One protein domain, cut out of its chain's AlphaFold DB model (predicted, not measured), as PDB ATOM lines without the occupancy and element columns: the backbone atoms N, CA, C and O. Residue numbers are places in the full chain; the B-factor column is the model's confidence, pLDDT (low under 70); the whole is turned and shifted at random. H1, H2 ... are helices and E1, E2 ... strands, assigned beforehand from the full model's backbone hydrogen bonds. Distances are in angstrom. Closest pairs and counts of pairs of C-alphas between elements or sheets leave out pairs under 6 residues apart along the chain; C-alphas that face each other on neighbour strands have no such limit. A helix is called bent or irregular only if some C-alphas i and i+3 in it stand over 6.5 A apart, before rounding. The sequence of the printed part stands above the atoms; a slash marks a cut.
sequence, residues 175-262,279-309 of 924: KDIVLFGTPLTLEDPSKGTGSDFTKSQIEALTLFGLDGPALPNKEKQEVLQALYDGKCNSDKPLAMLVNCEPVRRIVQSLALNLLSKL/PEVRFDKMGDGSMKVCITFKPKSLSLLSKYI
ATOM      1  N   LYS A 175      80.742   0.545  49.968       95.25
ATOM      2  CA  LYS A 175      82.115   0.097  50.181       95.25
ATOM      3  C   LYS A 175      82.240  -1.351  49.741       95.25
ATOM      4  O   LYS A 175      81.512  -2.213  50.234       95.25
ATOM      5  N   ASP A 176      83.171  -1.617  48.837       95.00
ATOM      6  CA  ASP A 176      83.500  -2.983  48.457       95.00
ATOM      7  C   ASP A 176      84.284  -3.660  49.585       95.00
ATOM      8  O   ASP A 176      85.278  -3.135  50.092       95.00
ATOM      9  N   ILE A 177      83.797  -4.825  50.002       93.56
ATOM     10  CA  ILE A 177      84.402  -5.676  51.025       93.56
ATOM     11  C   ILE A 177      84.512  -7.105  50.495       93.56
ATOM     12  O   ILE A 177      83.709  -7.534  49.669       93.56
ATOM     13  N   VAL A 178      85.490  -7.865  50.987       91.69
ATOM     14  CA  VAL A 178      85.602  -9.301  50.700       91.69
ATOM     15  C   VAL A 178      85.053 -10.077  51.894       91.69
ATOM     16  O   VAL A 178      85.520  -9.925  53.025       91.69
ATOM     17  N   LEU A 179      84.021 -10.885  51.644       91.81
ATOM     18  CA  LEU A 179      83.391 -11.765  52.625       91.81
ATOM     19  C   LEU A 179      83.606 -13.222  52.218       91.81
ATOM     20  O   LEU A 179      83.003 -13.698  51.258       91.81
ATOM     21  N   PHE A 180      84.473 -13.931  52.944       88.56
ATOM     22  CA  PHE A 180      84.843 -15.325  52.670       88.56
ATOM     23  C   PHE A 180      85.312 -15.537  51.215       88.56
ATOM     24  O   PHE A 180      84.838 -16.435  50.519       88.56
ATOM     25  N   GLY A 181      86.187 -14.653  50.722       90.50
ATOM     26  CA  GLY A 181      86.652 -14.645  49.329       90.50
ATOM     27  C   GLY A 181      85.629 -14.155  48.290       90.50
ATOM     28  O   GLY A 181      85.958 -14.081  47.109       90.50
ATOM     29  N   THR A 182      84.405 -13.794  48.695       93.31
ATOM     30  CA  THR A 182      83.374 -13.241  47.800       93.31
ATOM     31  C   THR A 182      83.401 -11.707  47.858       93.31
ATOM     32  O   THR A 182      83.146 -11.158  48.932       93.31
ATOM     33  N   PRO A 183      83.688 -10.985  46.757       94.75
ATOM     34  CA  PRO A 183      83.602  -9.526  46.733       94.75
ATOM     35  C   PRO A 183      82.136  -9.073  46.779       94.75
ATOM     36  O   PRO A 183      81.287  -9.608  46.062       94.75
ATOM     37  N   LEU A 184      81.835  -8.085  47.622       96.56
ATOM     38  CA  LEU A 184      80.481  -7.597  47.866       96.56
ATOM     39  C   LEU A 184      80.470  -6.085  48.135       96.56
ATOM     40  O   LEU A 184      81.106  -5.608  49.073       96.56
ATOM     41  N   THR A 185      79.684  -5.337  47.361       96.75
ATOM     42  CA  THR A 185      79.462  -3.897  47.565       96.75
ATOM     43  C   THR A 185      78.448  -3.665  48.688       96.75
ATOM     44  O   THR A 185      77.232  -3.735  48.471       96.75
ATOM     45  N   LEU A 186      78.923  -3.402  49.906       96.62
ATOM     46  CA  LEU A 186      78.065  -3.184  51.068       96.62
ATOM     47  C   LEU A 186      77.647  -1.710  51.183       96.62
ATOM     48  O   LEU A 186      78.483  -0.815  51.112       96.62
ATOM     49  N   GLU A 187      76.352  -1.462  51.373       96.12
ATOM     50  CA  GLU A 187      75.800  -0.121  51.620       96.12
ATOM     51  C   GLU A 187      75.830   0.229  53.112       96.12
ATOM     52  O   GLU A 187      75.588  -0.646  53.948       96.12
ATOM     53  N   ASP A 188      76.086   1.502  53.436       95.62
ATOM     54  CA  ASP A 188      76.230   2.014  54.809       95.62
ATOM     55  C   ASP A 188      75.023   1.639  55.707       95.62
ATOM     56  O   ASP A 188      73.917   2.167  55.530       95.62
ATOM     57  N   PRO A 189      75.198   0.740  56.695       95.06
ATOM     58  CA  PRO A 189      74.105   0.258  57.530       95.06
ATOM     59  C   PRO A 189      73.660   1.271  58.594       95.06
ATOM     60  O   PRO A 189      72.619   1.054  59.219       95.06
ATOM     61  N   SER A 190      74.366   2.393  58.772       93.44
ATOM     62  CA  SER A 190      73.894   3.513  59.596       93.44
ATOM     63  C   SER A 190      72.793   4.329  58.903       93.44
ATOM     64  O   SER A 190      71.950   4.924  59.574       93.44
ATOM     65  N   LYS A 191      72.749   4.312  57.561       89.50
ATOM     66  CA  LYS A 191      71.800   5.090  56.741       89.50
ATOM     67  C   LYS A 191      70.448   4.405  56.523       89.50
ATOM     68  O   LYS A 191      69.510   5.039  56.041       89.50
ATOM     69  N   GLY A 192      70.319   3.132  56.897       81.19
ATOM     70  CA  GLY A 192      69.062   2.386  56.831       81.19
ATOM     71  C   GLY A 192      68.040   2.886  57.856       81.19
ATOM     72  O   GLY A 192      68.050   2.463  59.009       81.19
ATOM     73  N   THR A 193      67.109   3.747  57.441       65.94
ATOM     74  CA  THR A 193      66.072   4.352  58.307       65.94
ATOM     75  C   THR A 193      64.900   3.417  58.659       65.94
ATOM     76  O   THR A 193      63.848   3.878  59.109       65.94
ATOM     77  N   GLY A 194      65.052   2.101  58.482       72.62
ATOM     78  CA  GLY A 194      63.980   1.120  58.650       72.62
ATOM     79  C   GLY A 194      64.457  -0.246  59.145       72.62
ATOM     80  O   GLY A 194      65.641  -0.486  59.351       72.62
ATOM     81  N   SER A 195      63.512  -1.170  59.317       80.12
ATOM     82  CA  SER A 195      63.783  -2.579  59.640       80.12
ATOM     83  C   SER A 195      64.397  -3.375  58.481       80.12
ATOM     84  O   SER A 195      64.756  -4.540  58.665       80.12
ATOM     85  N   ASP A 196      64.482  -2.765  57.304       92.31
ATOM     86  CA  ASP A 196      64.535  -3.456  56.027       92.31
ATOM     87  C   ASP A 196      65.933  -3.273  55.430       92.31
ATOM     88  O   ASP A 196      66.256  -2.238  54.847       92.31
ATOM     89  N   PHE A 197      66.781  -4.279  55.637       95.25
ATOM     90  CA  PHE A 197      68.152  -4.309  55.129       95.25
ATOM     91  C   PHE A 197      68.179  -4.256  53.599       95.25
ATOM     92  O   PHE A 197      67.353  -4.886  52.932       95.25
ATOM     93  N   THR A 198      69.152  -3.543  53.031       95.94
ATOM     94  CA  THR A 198      69.311  -3.476  51.573       95.94
ATOM     95  C   THR A 198      69.770  -4.821  51.004       95.94
ATOM     96  O   THR A 198      70.189  -5.719  51.740       95.94
ATOM     97  N   LYS A 199      69.688  -5.013  49.679       95.81
ATOM     98  CA  LYS A 199      69.955  -6.331  49.076       95.81
ATOM     99  C   LYS A 199      71.361  -6.855  49.416       95.81
ATOM    100  O   LYS A 199      71.474  -8.019  49.790       95.81
ATOM    101  N   SER A 200      72.400  -6.018  49.346       95.69
ATOM    102  CA  SER A 200      73.765  -6.438  49.696       95.69
ATOM    103  C   SER A 200      73.952  -6.650  51.199       95.69
ATOM    104  O   SER A 200      74.678  -7.554  51.598       95.69
ATOM    105  N   GLN A 201      73.236  -5.911  52.051       96.19
ATOM    106  CA  GLN A 201      73.207  -6.168  53.495       96.19
ATOM    107  C   GLN A 201      72.550  -7.523  53.826       96.19
ATOM    108  O   GLN A 201      73.062  -8.269  54.661       96.19
ATOM    109  N   ILE A 202      71.461  -7.893  53.141       96.06
ATOM    110  CA  ILE A 202      70.850  -9.232  53.248       96.06
ATOM    111  C   ILE A 202      71.816 -10.310  52.740       96.06
ATOM    112  O   ILE A 202      71.931 -11.367  53.359       96.06
ATOM    113  N   GLU A 203      72.527 -10.056  51.642       96.25
ATOM    114  CA  GLU A 203      73.498 -10.983  51.051       96.25
ATOM    115  C   GLU A 203      74.692 -11.223  51.994       96.25
ATOM    116  O   GLU A 203      74.999 -12.376  52.300       96.25
ATOM    117  N   ALA A 204      75.254 -10.166  52.594       95.44
ATOM    118  CA  ALA A 204      76.261 -10.254  53.654       95.44
ATOM    119  C   ALA A 204      75.761 -11.063  54.865       95.44
ATOM    120  O   ALA A 204      76.416 -12.013  55.294       95.44
ATOM    121  N   LEU A 205      74.571 -10.746  55.392       95.12
ATOM    122  CA  LEU A 205      73.966 -11.505  56.493       95.12
ATOM    123  C   LEU A 205      73.744 -12.979  56.121       95.12
ATOM    124  O   LEU A 205      73.906 -13.849  56.973       95.12
ATOM    125  N   THR A 206      73.414 -13.276  54.863       94.94
ATOM    126  CA  THR A 206      73.217 -14.645  54.367       94.94
ATOM    127  C   THR A 206      74.537 -15.414  54.279       94.94
ATOM    128  O   THR A 206      74.568 -16.582  54.667       94.94
ATOM    129  N   LEU A 207      75.636 -14.769  53.867       93.00
ATOM    130  CA  LEU A 207      76.984 -15.362  53.872       93.00
ATOM    131  C   LEU A 207      77.445 -15.752  55.289       93.00
ATOM    132  O   LEU A 207      78.017 -16.823  55.468       93.00
ATOM    133  N   PHE A 208      77.124 -14.948  56.310       89.44
ATOM    134  CA  PHE A 208      77.352 -15.307  57.722       89.44
ATOM    135  C   PHE A 208      76.287 -16.256  58.315       89.44
ATOM    136  O   PHE A 208      76.407 -16.678  59.466       89.44
ATOM    137  N   GLY A 209      75.220 -16.589  57.579       91.44
ATOM    138  CA  GLY A 209      74.097 -17.389  58.086       91.44
ATOM    139  C   GLY A 209      73.218 -16.680  59.130       91.44
ATOM    140  O   GLY A 209      72.471 -17.330  59.860       91.44
ATOM    141  N   LEU A 210      73.290 -15.352  59.211       92.94
ATOM    142  CA  LEU A 210      72.534 -14.486  60.125       92.94
ATOM    143  C   LEU A 210      71.243 -13.933  59.486       92.94
ATOM    144  O   LEU A 210      70.597 -13.034  60.031       92.94
ATOM    145  N   ASP A 211      70.829 -14.484  58.343       92.81
ATOM    146  CA  ASP A 211      69.568 -14.170  57.665       92.81
ATOM    147  C   ASP A 211      68.337 -14.518  58.524       92.81
ATOM    148  O   ASP A 211      67.349 -13.781  58.520       92.81
ATOM    149  N   GLY A 212      68.420 -15.584  59.329       90.00
ATOM    150  CA  GLY A 212      67.302 -16.125  60.105       90.00
ATOM    151  C   GLY A 212      66.677 -15.172  61.146       90.00
ATOM    152  O   GLY A 212      67.308 -14.206  61.587       90.00
ATOM    153  N   PRO A 213      65.425 -15.430  61.574       90.94
ATOM    154  CA  PRO A 213      64.655 -14.560  62.475       90.94
ATOM    155  C   PRO A 213      65.095 -14.619  63.950       90.94
ATOM    156  O   PRO A 213      64.488 -13.958  64.791       90.94
ATOM    157  N   ALA A 214      66.103 -15.428  64.282       86.69
ATOM    158  CA  ALA A 214      66.618 -15.569  65.641       86.69
ATOM    159  C   ALA A 214      67.270 -14.289  66.186       86.69
ATOM    160  O   ALA A 214      67.052 -13.947  67.350       86.69
ATOM    161  N   LEU A 215      68.053 -13.593  65.353       90.19
ATOM    162  CA  LEU A 215      68.735 -12.362  65.746       90.19
ATOM    163  C   LEU A 215      67.815 -11.145  65.560       90.19
ATOM    164  O   LEU A 215      67.219 -11.000  64.488       90.19
ATOM    165  N   PRO A 216      67.727 -10.234  66.544       92.81
ATOM    166  CA  PRO A 216      67.043  -8.961  66.371       92.81
ATOM    167  C   PRO A 216      67.810  -8.066  65.387       92.81
ATOM    168  O   PRO A 216      69.039  -8.083  65.335       92.81
ATOM    169  N   ASN A 217      67.091  -7.216  64.651       93.81
ATOM    170  CA  ASN A 217      67.687  -6.372  63.609       93.81
ATOM    171  C   ASN A 217      68.815  -5.455  64.132       93.81
ATOM    172  O   ASN A 217      69.728  -5.157  63.374       93.81
ATOM    173  N   LYS A 218      68.816  -5.082  65.421       93.56
ATOM    174  CA  LYS A 218      69.918  -4.326  66.048       93.56
ATOM    175  C   LYS A 218      71.250  -5.088  66.019       93.56
ATOM    176  O   LYS A 218      72.250  -4.528  65.602       93.56
ATOM    177  N   GLU A 219      71.254  -6.371  66.386       93.38
ATOM    178  CA  GLU A 219      72.463  -7.214  66.355       93.38
ATOM    179  C   GLU A 219      72.932  -7.459  64.910       93.38
ATOM    180  O   GLU A 219      74.128  -7.454  64.623       93.38
ATOM    181  N   LYS A 220      71.989  -7.590  63.966       94.56
ATOM    182  CA  LYS A 220      72.301  -7.670  62.529       94.56
ATOM    183  C   LYS A 220      72.940  -6.377  62.004       94.56
ATOM    184  O   LYS A 220      73.904  -6.442  61.249       94.56
ATOM    185  N   GLN A 221      72.433  -5.216  62.425       95.31
ATOM    186  CA  GLN A 221      72.980  -3.903  62.077       95.31
ATOM    187  C   GLN A 221      74.372  -3.687  62.692       95.31
ATOM    188  O   GLN A 221      75.259  -3.194  62.006       95.31
ATOM    189  N   GLU A 222      74.604  -4.125  63.933       94.38
ATOM    190  CA  GLU A 222      75.922  -4.082  64.591       94.38
ATOM    191  C   GLU A 222      76.974  -4.936  63.867       94.38
ATOM    192  O   GLU A 222      78.109  -4.491  63.697       94.38
ATOM    193  N   VAL A 223      76.602  -6.127  63.377       94.19
ATOM    194  CA  VAL A 223      77.477  -6.933  62.505       94.19
ATOM    195  C   VAL A 223      77.763  -6.207  61.198       94.19
ATOM    196  O   VAL A 223      78.924  -6.053  60.831       94.19
ATOM    197  N   LEU A 224      76.723  -5.736  60.504       95.56
ATOM    198  CA  LEU A 224      76.883  -5.034  59.231       95.56
ATOM    199  C   LEU A 224      77.770  -3.793  59.376       95.56
ATOM    200  O   LEU A 224      78.622  -3.571  58.521       95.56
ATOM    201  N   GLN A 225      77.631  -3.031  60.464       95.62
ATOM    202  CA  GLN A 225      78.484  -1.879  60.752       95.62
ATOM    203  C   GLN A 225      79.934  -2.305  61.009       95.62
ATOM    204  O   GLN A 225      80.842  -1.715  60.440       95.62
ATOM    205  N   ALA A 226      80.182  -3.363  61.789       94.56
ATOM    206  CA  ALA A 226      81.544  -3.850  62.031       94.56
ATOM    207  C   ALA A 226      82.256  -4.325  60.745       94.56
ATOM    208  O   ALA A 226      83.473  -4.161  60.621       94.56
ATOM    209  N   LEU A 227      81.505  -4.880  59.786       94.62
ATOM    210  CA  LEU A 227      82.002  -5.252  58.454       94.62
ATOM    211  C   LEU A 227      82.224  -4.010  57.571       94.62
ATOM    212  O   LEU A 227      83.300  -3.852  56.997       94.62
ATOM    213  N   TYR A 228      81.247  -3.099  57.506       95.56
ATOM    214  CA  TYR A 228      81.324  -1.857  56.727       95.56
ATOM    215  C   TYR A 228      82.468  -0.951  57.199       95.56
ATOM    216  O   TYR A 228      83.264  -0.471  56.394       95.56
ATOM    217  N   ASP A 229      82.652  -0.794  58.508       94.19
ATOM    218  CA  ASP A 229      83.764  -0.044  59.095       94.19
ATOM    219  C   ASP A 229      85.133  -0.660  58.734       94.19
ATOM    220  O   ASP A 229      86.154   0.019  58.794       94.19
ATOM    221  N   GLY A 230      85.188  -1.940  58.344       92.12
ATOM    222  CA  GLY A 230      86.430  -2.700  58.162       92.12
ATOM    223  C   GLY A 230      87.076  -3.157  59.477       92.12
ATOM    224  O   GLY A 230      88.112  -3.819  59.453       92.12
ATOM    225  N   LYS A 231      86.448  -2.857  60.624       90.56
ATOM    226  CA  LYS A 231      86.843  -3.338  61.961       90.56
ATOM    227  C   LYS A 231      86.864  -4.866  62.019       90.56
ATOM    228  O   LYS A 231      87.727  -5.446  62.673       90.56
ATOM    229  N   CYS A 232      85.948  -5.510  61.302       89.56
ATOM    230  CA  CYS A 232      85.877  -6.952  61.159       89.56
ATOM    231  C   CYS A 232      86.176  -7.367  59.707       89.56
ATOM    232  O   CYS A 232      85.302  -7.318  58.846       89.56
ATOM    233  N   ASN A 233      87.422  -7.768  59.434       83.94
ATOM    234  CA  ASN A 233      87.842  -8.313  58.138       83.94
ATOM    235  C   ASN A 233      87.683  -9.847  58.141       83.94
ATOM    236  O   ASN A 233      88.299 -10.511  58.970       83.94
ATOM    237  N   SER A 234      86.898 -10.410  57.215       78.81
ATOM    238  CA  SER A 234      86.613 -11.855  57.175       78.81
ATOM    239  C   SER A 234      87.795 -12.748  56.768       78.81
ATOM    240  O   SER A 234      87.773 -13.942  57.061       78.81
ATOM    241  N   ASP A 235      88.829 -12.181  56.140       79.19
ATOM    242  CA  ASP A 235      90.002 -12.915  55.644       79.19
ATOM    243  C   ASP A 235      90.990 -13.278  56.770       79.19
ATOM    244  O   ASP A 235      91.898 -14.086  56.582       79.19
ATOM    245  N   LYS A 236      90.817 -12.695  57.965       81.44
ATOM    246  CA  LYS A 236      91.563 -13.054  59.180       81.44
ATOM    247  C   LYS A 236      90.697 -13.957  60.077       81.44
ATOM    248  O   LYS A 236      89.483 -13.773  60.154       81.44
ATOM    249  N   PRO A 237      91.279 -14.923  60.811       74.19
ATOM    250  CA  PRO A 237      90.504 -15.785  61.700       74.19
ATOM    251  C   PRO A 237      89.876 -14.972  62.845       74.19
ATOM    252  O   PRO A 237      90.541 -14.127  63.447       74.19
ATOM    253  N   LEU A 238      88.619 -15.273  63.210       69.31
ATOM    254  CA  LEU A 238      87.872 -14.537  64.253       69.31
ATOM    255  C   LEU A 238      88.649 -14.395  65.574       69.31
ATOM    256  O   LEU A 238      88.501 -13.384  66.262       69.31
ATOM    257  N   ALA A 239      89.493 -15.374  65.916       68.44
ATOM    258  CA  ALA A 239      90.334 -15.380  67.113       68.44
ATOM    259  C   ALA A 239      91.394 -14.257  67.149       68.44
ATOM    260  O   ALA A 239      91.712 -13.774  68.233       68.44
ATOM    261  N   MET A 240      91.873 -13.775  65.996       61.84
ATOM    262  CA  MET A 240      92.829 -12.655  65.914       61.84
ATOM    263  C   MET A 240      92.138 -11.285  65.826       61.84
ATOM    264  O   MET A 240      92.753 -10.253  66.069       61.84
ATOM    265  N   LEU A 241      90.845 -11.255  65.499       71.50
ATOM    266  CA  LEU A 241      90.076 -10.021  65.350       71.50
ATOM    267  C   LEU A 241      89.362  -9.655  66.655       71.50
ATOM    268  O   LEU A 241      88.182  -9.967  66.832       71.50
ATOM    269  N   VAL A 242      90.065  -8.975  67.565       76.38
ATOM    270  CA  VAL A 242      89.453  -8.357  68.763       76.38
ATOM    271  C   VAL A 242      88.294  -7.435  68.351       76.38
ATOM    272  O   VAL A 242      87.204  -7.494  68.911       76.38
ATOM    273  N   ASN A 243      88.494  -6.698  67.257       76.69
ATOM    274  CA  ASN A 243      87.550  -5.742  66.674       76.69
ATOM    275  C   ASN A 243      86.302  -6.384  66.011       76.69
ATOM    276  O   ASN A 243      85.407  -5.664  65.572       76.69
ATOM    277  N   CYS A 244      86.193  -7.721  65.972       87.88
ATOM    278  CA  CYS A 244      84.982  -8.452  65.562       87.88
ATOM    279  C   CYS A 244      84.029  -8.762  66.740       87.88
ATOM    280  O   CYS A 244      83.282  -9.739  66.663       87.88
ATOM    281  N   GLU A 245      84.038  -7.997  67.839       87.62
ATOM    282  CA  GLU A 245      83.254  -8.308  69.054       87.62
ATOM    283  C   GLU A 245      81.766  -8.646  68.794       87.62
ATOM    284  O   GLU A 245      81.327  -9.683  69.297       87.62
ATOM    285  N   PRO A 246      81.009  -7.927  67.930       87.69
ATOM    286  CA  PRO A 246      79.629  -8.302  67.603       87.69
ATOM    287  C   PRO A 246      79.520  -9.694  66.966       87.69
ATOM    288  O   PRO A 246      78.682 -10.504  67.362       87.69
ATOM    289  N   VAL A 247      80.412 -10.016  66.021       86.12
ATOM    290  CA  VAL A 247      80.433 -11.318  65.334       86.12
ATOM    291  C   VAL A 247      80.863 -12.431  66.294       86.12
ATOM    292  O   VAL A 247      80.247 -13.495  66.297       86.12
ATOM    293  N   ARG A 248      81.854 -12.184  67.167       87.25
ATOM    294  CA  ARG A 248      82.258 -13.124  68.231       87.25
ATOM    295  C   ARG A 248      81.094 -13.423  69.175       87.25
ATOM    296  O   ARG A 248      80.770 -14.590  69.376       87.25
ATOM    297  N   ARG A 249      80.441 -12.382  69.704       87.81
ATOM    298  CA  ARG A 249      79.295 -12.480  70.621       87.81
ATOM    299  C   ARG A 249      78.147 -13.280  70.003       87.81
ATOM    300  O   ARG A 249      77.529 -14.099  70.682       87.81
ATOM    301  N   ILE A 250      77.896 -13.092  68.708       84.88
ATOM    302  CA  ILE A 250      76.882 -13.836  67.955       84.88
ATOM    303  C   ILE A 250      77.297 -15.291  67.725       84.88
ATOM    304  O   ILE A 250      76.523 -16.185  68.047       84.88
ATOM    305  N   VAL A 251      78.509 -15.576  67.244       83.94
ATOM    306  CA  VAL A 251      78.979 -16.964  67.065       83.94
ATOM    307  C   VAL A 251      78.970 -17.723  68.399       83.94
ATOM    308  O   VAL A 251      78.527 -18.869  68.452       83.94
ATOM    309  N   GLN A 252      79.355 -17.067  69.497       85.62
ATOM    310  CA  GLN A 252      79.286 -17.621  70.847       85.62
ATOM    311  C   GLN A 252      77.837 -17.861  71.305       85.62
ATOM    312  O   GLN A 252      77.540 -18.926  71.848       85.62
ATOM    313  N   SER A 253      76.908 -16.928  71.064       80.75
ATOM    314  CA  SER A 253      75.499 -17.110  71.442       80.75
ATOM    315  C   SER A 253      74.809 -18.193  70.603       80.75
ATOM    316  O   SER A 253      74.036 -18.981  71.152       80.75
ATOM    317  N   LEU A 254      75.134 -18.315  69.310       78.88
ATOM    318  CA  LEU A 254      74.710 -19.422  68.447       78.88
ATOM    319  C   LEU A 254      75.248 -20.765  68.971       78.88
ATOM    320  O   LEU A 254      74.478 -21.718  69.113       78.88
ATOM    321  N   ALA A 255      76.537 -20.832  69.324       81.69
ATOM    322  CA  ALA A 255      77.176 -22.034  69.858       81.69
ATOM    323  C   ALA A 255      76.595 -22.466  71.219       81.69
ATOM    324  O   ALA A 255      76.328 -23.647  71.421       81.69
ATOM    325  N   LEU A 256      76.308 -21.531  72.132       84.19
ATOM    326  CA  LEU A 256      75.672 -21.828  73.427       84.19
ATOM    327  C   LEU A 256      74.198 -22.258  73.273       84.19
ATOM    328  O   LEU A 256      73.750 -23.205  73.928       84.19
ATOM    329  N   ASN A 257      73.450 -21.633  72.354       78.62
ATOM    330  CA  ASN A 257      72.095 -22.064  71.973       78.62
ATOM    331  C   ASN A 257      72.067 -23.441  71.282       78.62
ATOM    332  O   ASN A 257      71.004 -24.057  71.176       78.62
ATOM    333  N   LEU A 258      73.212 -23.918  70.794       80.19
ATOM    334  CA  LEU A 258      73.384 -25.265  70.265       80.19
ATOM    335  C   LEU A 258      73.811 -26.260  71.328       80.19
ATOM    336  O   LEU A 258      73.188 -27.310  71.445       80.19
ATOM    337  N   LEU A 259      74.823 -25.928  72.128       83.38
ATOM    338  CA  LEU A 259      75.331 -26.794  73.185       83.38
ATOM    339  C   LEU A 259      74.209 -27.178  74.162       83.38
ATOM    340  O   LEU A 259      74.070 -28.346  74.506       83.38
ATOM    341  N   SER A 260      73.331 -26.229  74.505       79.00
ATOM    342  CA  SER A 260      72.120 -26.468  75.310       79.00
ATOM    343  C   SER A 260      71.079 -27.391  74.652       79.00
ATOM    344  O   SER A 260      70.357 -28.082  75.364       79.00
ATOM    345  N   LYS A 261      71.014 -27.465  73.314       74.94
ATOM    346  CA  LYS A 261      70.177 -28.429  72.564       74.94
ATOM    347  C   LYS A 261      70.852 -29.788  72.362       74.94
ATOM    348  O   LYS A 261      70.163 -30.773  72.115       74.94
ATOM    349  N   LEU A 262      72.182 -29.826  72.426       73.62
ATOM    350  CA  LEU A 262      73.015 -31.019  72.263       73.62
ATOM    351  C   LEU A 262      73.252 -31.763  73.590       73.62
ATOM    352  O   LEU A 262      73.775 -32.876  73.570       73.62
ATOM    353  N   PRO A 279      75.849 -30.152  63.086       77.69
ATOM    354  CA  PRO A 279      77.244 -29.769  63.252       77.69
ATOM    355  C   PRO A 279      78.050 -30.956  63.780       77.69
ATOM    356  O   PRO A 279      77.566 -31.723  64.613       77.69
ATOM    357  N   GLU A 280      79.290 -31.098  63.320       81.00
ATOM    358  CA  GLU A 280      80.164 -32.158  63.813       81.00
ATOM    359  C   GLU A 280      80.756 -31.724  65.157       81.00
ATOM    360  O   GLU A 280      81.504 -30.750  65.227       81.00
ATOM    361  N   VAL A 281      80.385 -32.419  66.234       79.81
ATOM    362  CA  VAL A 281      80.851 -32.126  67.595       79.81
ATOM    363  C   VAL A 281      81.927 -33.133  67.977       79.81
ATOM    364  O   VAL A 281      81.633 -34.313  68.176       79.81
ATOM    365  N   ARG A 282      83.166 -32.661  68.105       85.62
ATOM    366  CA  ARG A 282      84.296 -33.420  68.649       85.62
ATOM    367  C   ARG A 282      84.597 -32.964  70.075       85.62
ATOM    368  O   ARG A 282      84.370 -31.809  70.435       85.62
ATOM    369  N   PHE A 283      85.093 -33.894  70.882       85.06
ATOM    370  CA  PHE A 283      85.482 -33.666  72.270       85.06
ATOM    371  C   PHE A 283      86.955 -34.039  72.408       85.06
ATOM    372  O   PHE A 283      87.289 -35.208  72.591       85.06
ATOM    373  N   ASP A 284      87.824 -33.041  72.282       88.94
ATOM    374  CA  ASP A 284      89.268 -33.231  72.310       88.94
ATOM    375  C   ASP A 284      89.748 -33.061  73.757       88.94
ATOM    376  O   ASP A 284      89.586 -31.994  74.357       88.94
ATOM    377  N   LYS A 285      90.326 -34.108  74.351       87.50
ATOM    378  CA  LYS A 285      90.915 -34.012  75.692       87.50
ATOM    379  C   LYS A 285      92.272 -33.311  75.596       87.50
ATOM    380  O   LYS A 285      93.144 -33.767  74.860       87.50
ATOM    381  N   MET A 286      92.446 -32.214  76.326       91.94
ATOM    382  CA  MET A 286      93.700 -31.458  76.359       91.94
ATOM    383  C   MET A 286      94.668 -32.021  77.414       91.94
ATOM    384  O   MET A 286      94.289 -32.832  78.263       91.94
ATOM    385  N   GLY A 287      95.946 -31.629  77.332       86.38
ATOM    386  CA  GLY A 287      97.025 -32.179  78.169       86.38
ATOM    387  C   GLY A 287      96.905 -31.866  79.666       86.38
ATOM    388  O   GLY A 287      97.432 -32.608  80.486       86.38
ATOM    389  N   ASP A 288      96.154 -30.824  80.022       90.31
ATOM    390  CA  ASP A 288      95.755 -30.470  81.393       90.31
ATOM    391  C   ASP A 288      94.599 -31.338  81.938       90.31
ATOM    392  O   ASP A 288      94.160 -31.173  83.074       90.31
ATOM    393  N   GLY A 289      94.075 -32.261  81.127       87.69
ATOM    394  CA  GLY A 289      92.918 -33.090  81.448       87.69
ATOM    395  C   GLY A 289      91.563 -32.446  81.144       87.69
ATOM    396  O   GLY A 289      90.546 -33.134  81.270       87.69
ATOM    397  N   SER A 290      91.527 -31.181  80.712       86.75
ATOM    398  CA  SER A 290      90.295 -30.484  80.335       86.75
ATOM    399  C   SER A 290      89.705 -31.016  79.019       86.75
ATOM    400  O   SER A 290      90.365 -31.698  78.231       86.75
ATOM    401  N   MET A 291      88.424 -30.727  78.782       79.19
ATOM    402  CA  MET A 291      87.676 -31.199  77.612       79.19
ATOM    403  C   MET A 291      87.335 -30.026  76.692       79.19
ATOM    404  O   MET A 291      86.428 -29.242  76.975       79.19
ATOM    405  N   LYS A 292      88.037 -29.925  75.563       83.75
ATOM    406  CA  LYS A 292      87.784 -28.930  74.520       83.75
ATOM    407  C   LYS A 292      86.657 -29.418  73.609       83.75
ATOM    408  O   LYS A 292      86.768 -30.458  72.966       83.75
ATOM    409  N   VAL A 293      85.565 -28.659  73.537       78.94
ATOM    410  CA  VAL A 293      84.430 -28.974  72.652       78.94
ATOM    411  C   VAL A 293      84.616 -28.261  71.315       78.94
ATOM    412  O   VAL A 293      84.413 -27.052  71.209       78.94
ATOM    413  N   CYS A 294      84.993 -29.012  70.285       78.06
ATOM    414  CA  CYS A 294      85.179 -28.515  68.926       78.06
ATOM    415  C   CYS A 294      83.892 -28.734  68.120       78.06
ATOM    416  O   CYS A 294      83.555 -29.864  67.775       78.06
ATOM    417  N   ILE A 295      83.157 -27.653  67.831       79.62
ATOM    418  CA  ILE A 295      81.913 -27.694  67.045       79.62
ATOM    419  C   ILE A 295      82.193 -27.174  65.632       79.62
ATOM    420  O   ILE A 295      82.349 -25.970  65.427       79.62
ATOM    421  N   THR A 296      82.233 -28.076  64.655       78.69
ATOM    422  CA  THR A 296      82.513 -27.751  63.250       78.69
ATOM    423  C   THR A 296      81.215 -27.529  62.476       78.69
ATOM    424  O   THR A 296      80.369 -28.421  62.350       78.69
ATOM    425  N   PHE A 297      81.069 -26.331  61.909       74.12
ATOM    426  CA  PHE A 297      79.933 -25.948  61.072       74.12
ATOM    427  C   PHE A 297      80.284 -26.049  59.585       74.12
ATOM    428  O   PHE A 297      81.242 -25.435  59.121       74.12
ATOM    429  N   LYS A 298      79.467 -26.769  58.807       77.94
ATOM    430  CA  LYS A 298      79.471 -26.642  57.341       77.94
ATOM    431  C   LYS A 298      78.978 -25.226  56.988       77.94
ATOM    432  O   LYS A 298      78.012 -24.797  57.612       77.94
ATOM    433  N   PRO A 299      79.517 -24.512  55.979       60.91
ATOM    434  CA  PRO A 299      79.192 -23.092  55.757       60.91
ATOM    435  C   PRO A 299      77.689 -22.764  55.697       60.91
ATOM    436  O   PRO A 299      77.230 -21.783  56.270       60.91
ATOM    437  N   LYS A 300      76.886 -23.640  55.076       66.38
ATOM    438  CA  LYS A 300      75.427 -23.465  54.957       66.38
ATOM    439  C   LYS A 300      74.646 -23.748  56.251       66.38
ATOM    440  O   LYS A 300      73.486 -23.351  56.341       66.38
ATOM    441  N   SER A 301      75.232 -24.416  57.250       68.06
ATOM    442  CA  SER A 301      74.489 -24.818  58.452       68.06
ATOM    443  C   SER A 301      74.184 -23.650  59.387       68.06
ATOM    444  O   SER A 301      73.122 -23.661  60.002       68.06
ATOM    445  N   LEU A 302      75.001 -22.589  59.436       67.56
ATOM    446  CA  LEU A 302      74.706 -21.400  60.258       67.56
ATOM    447  C   LEU A 302      73.359 -20.749  59.884       67.56
ATOM    448  O   LEU A 302      72.569 -20.421  60.770       67.56
ATOM    449  N   SER A 303      73.034 -20.687  58.587       66.88
ATOM    450  CA  SER A 303      71.737 -20.201  58.085       66.88
ATOM    451  C   SER A 303      70.555 -21.095  58.492       66.88
ATOM    452  O   SER A 303      69.432 -20.617  58.651       66.88
ATOM    453  N   LEU A 304      70.772 -22.398  58.695       70.25
ATOM    454  CA  LEU A 304      69.753 -23.299  59.250       70.25
ATOM    455  C   LEU A 304      69.617 -23.088  60.765       70.25
ATOM    456  O   LEU A 304      68.518 -23.005  61.308       70.25
ATOM    457  N   LEU A 305      70.739 -22.928  61.458       67.25
ATOM    458  CA  LEU A 305      70.812 -22.761  62.908       67.25
ATOM    459  C   LEU A 305      70.145 -21.463  63.384       67.25
ATOM    460  O   LEU A 305      69.406 -21.491  64.373       67.25
ATOM    461  N   SER A 306      70.278 -20.366  62.632       68.00
ATOM    462  CA  SER A 306      69.556 -19.107  62.875       68.00
ATOM    463  C   SER A 306      68.052 -19.163  62.540       68.00
ATOM    464  O   SER A 306      67.315 -18.231  62.871       68.00
ATOM    465  N   LYS A 307      67.567 -20.263  61.942       73.38
ATOM    466  CA  LYS A 307      66.133 -20.592  61.795       73.38
ATOM    467  C   LYS A 307      65.619 -21.487  62.934       73.38
ATOM    468  O   LYS A 307      64.441 -21.421  63.269       73.38
ATOM    469  N   TYR A 308      66.489 -22.286  63.565       67.38
ATOM    470  CA  TYR A 308      66.142 -23.166  64.694       67.38
ATOM    471  C   TYR A 308      66.208 -22.501  66.077       67.38
ATOM    472  O   TYR A 308      65.776 -23.102  67.068       67.38
ATOM    473  N   ILE A 309      66.797 -21.314  66.213       64.56
ATOM    474  CA  ILE A 309      66.766 -20.559  67.473       64.56
ATOM    475  C   ILE A 309      65.424 -19.812  67.556       64.56
ATOM    476  O   ILE A 309      65.090 -19.072  66.630       64.56
TER     477      ILE A 309
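AT A GLANCE: This is residues 175 to 262 and 279 to 309 of the 924 residues of an uncharacterized protein of viral metagenome (UniProt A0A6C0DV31). A cluster at one end, where H1 and H2 pack beside the small hairpin of E1 and E2, is joined by the long, kinked helix H3 to a second hairpin, E3 and E4, an arm at the other end. H4 lies near H1 and H3, between the two ends. The printed part has 119 residues, with four named helices and four named strands in the order E1 E2 H1 H2 H3 E3 E4 H4; both two-stranded sheets are antiparallel, and the class is mixed, helices and strands. It is compact by its radius of gyration of the C-alphas, 15.4 A, but elongated in outline, spanning 50 by 28 by 21 A.

HOW THE PARTS SIT: Start with the hairpin of E1, residues 175 to 179, and E2, residues 182 to 187, where N 177 and O 184 are within hydrogen-bond range at 3.0 A. Next look at H1, residues 199 to 207: its closest C-alphas with E2 are those of Ser 200 and Leu 186, 5.6 A apart. H2, residues 217 to 228, touches H1 with residues 220 to 224 alone, closest at the C-alphas of Leu 224 and Gln 201, 6.9 A, about perpendicular at 88 degrees. H3, residues 242 to 262, touches H2 with residues 243 to 247 alone, closest at the C-alphas of Pro 246 and Val 223, 5.7 A; the two form a helical hairpin, opposite ways at a steep tilt of 43 degrees. In the hairpin of E3, residues 280 to 285, and E4, residues 291 to 296, N 282 and O 294 are 2.8 A apart, within hydrogen-bond range. H4, residues 301 to 308, is close to but not clearly touching H3, closest at the C-alphas of Leu 305 and Leu 254, 7.6 A. Every O i to N i+4 pair is within hydrogen-bond range in H1 and H2, but 14 of 17 in H3 and 3 of 4 in H4.

IN THESE COORDINATES: Find C-alpha 175 at (82.115, 0.097, 50.181), where E1 begins; E1 is 12.2 A long, E2 15.6 A, H1 12.4 A and H2 15.9 A. H3 runs 28.2 A from C-alpha 242 at (89.453, -8.357, 68.763); it is irregular, C-alphas 243 and 246 being 8.4 A apart, with a kink of 40 degrees near residue 249. E3 is 16.1 A long, E4 15.6 A, and H4 10.6 A, ending at (66.142, -23.166, 64.694).

THE WHOLE: The C-alphas of Thr 193 and Gly 287 are the two farthest apart, 51.8 A. Residues 263 to 278 are not printed; C-alphas 262 and 279 are 10.0 A apart across the cut. The links E2 to H1 and H2 to H3 are long. Mean pLDDT of the printed part is 85.3; 13 residues are under 70, among them 238 to 240 and 299 to 303.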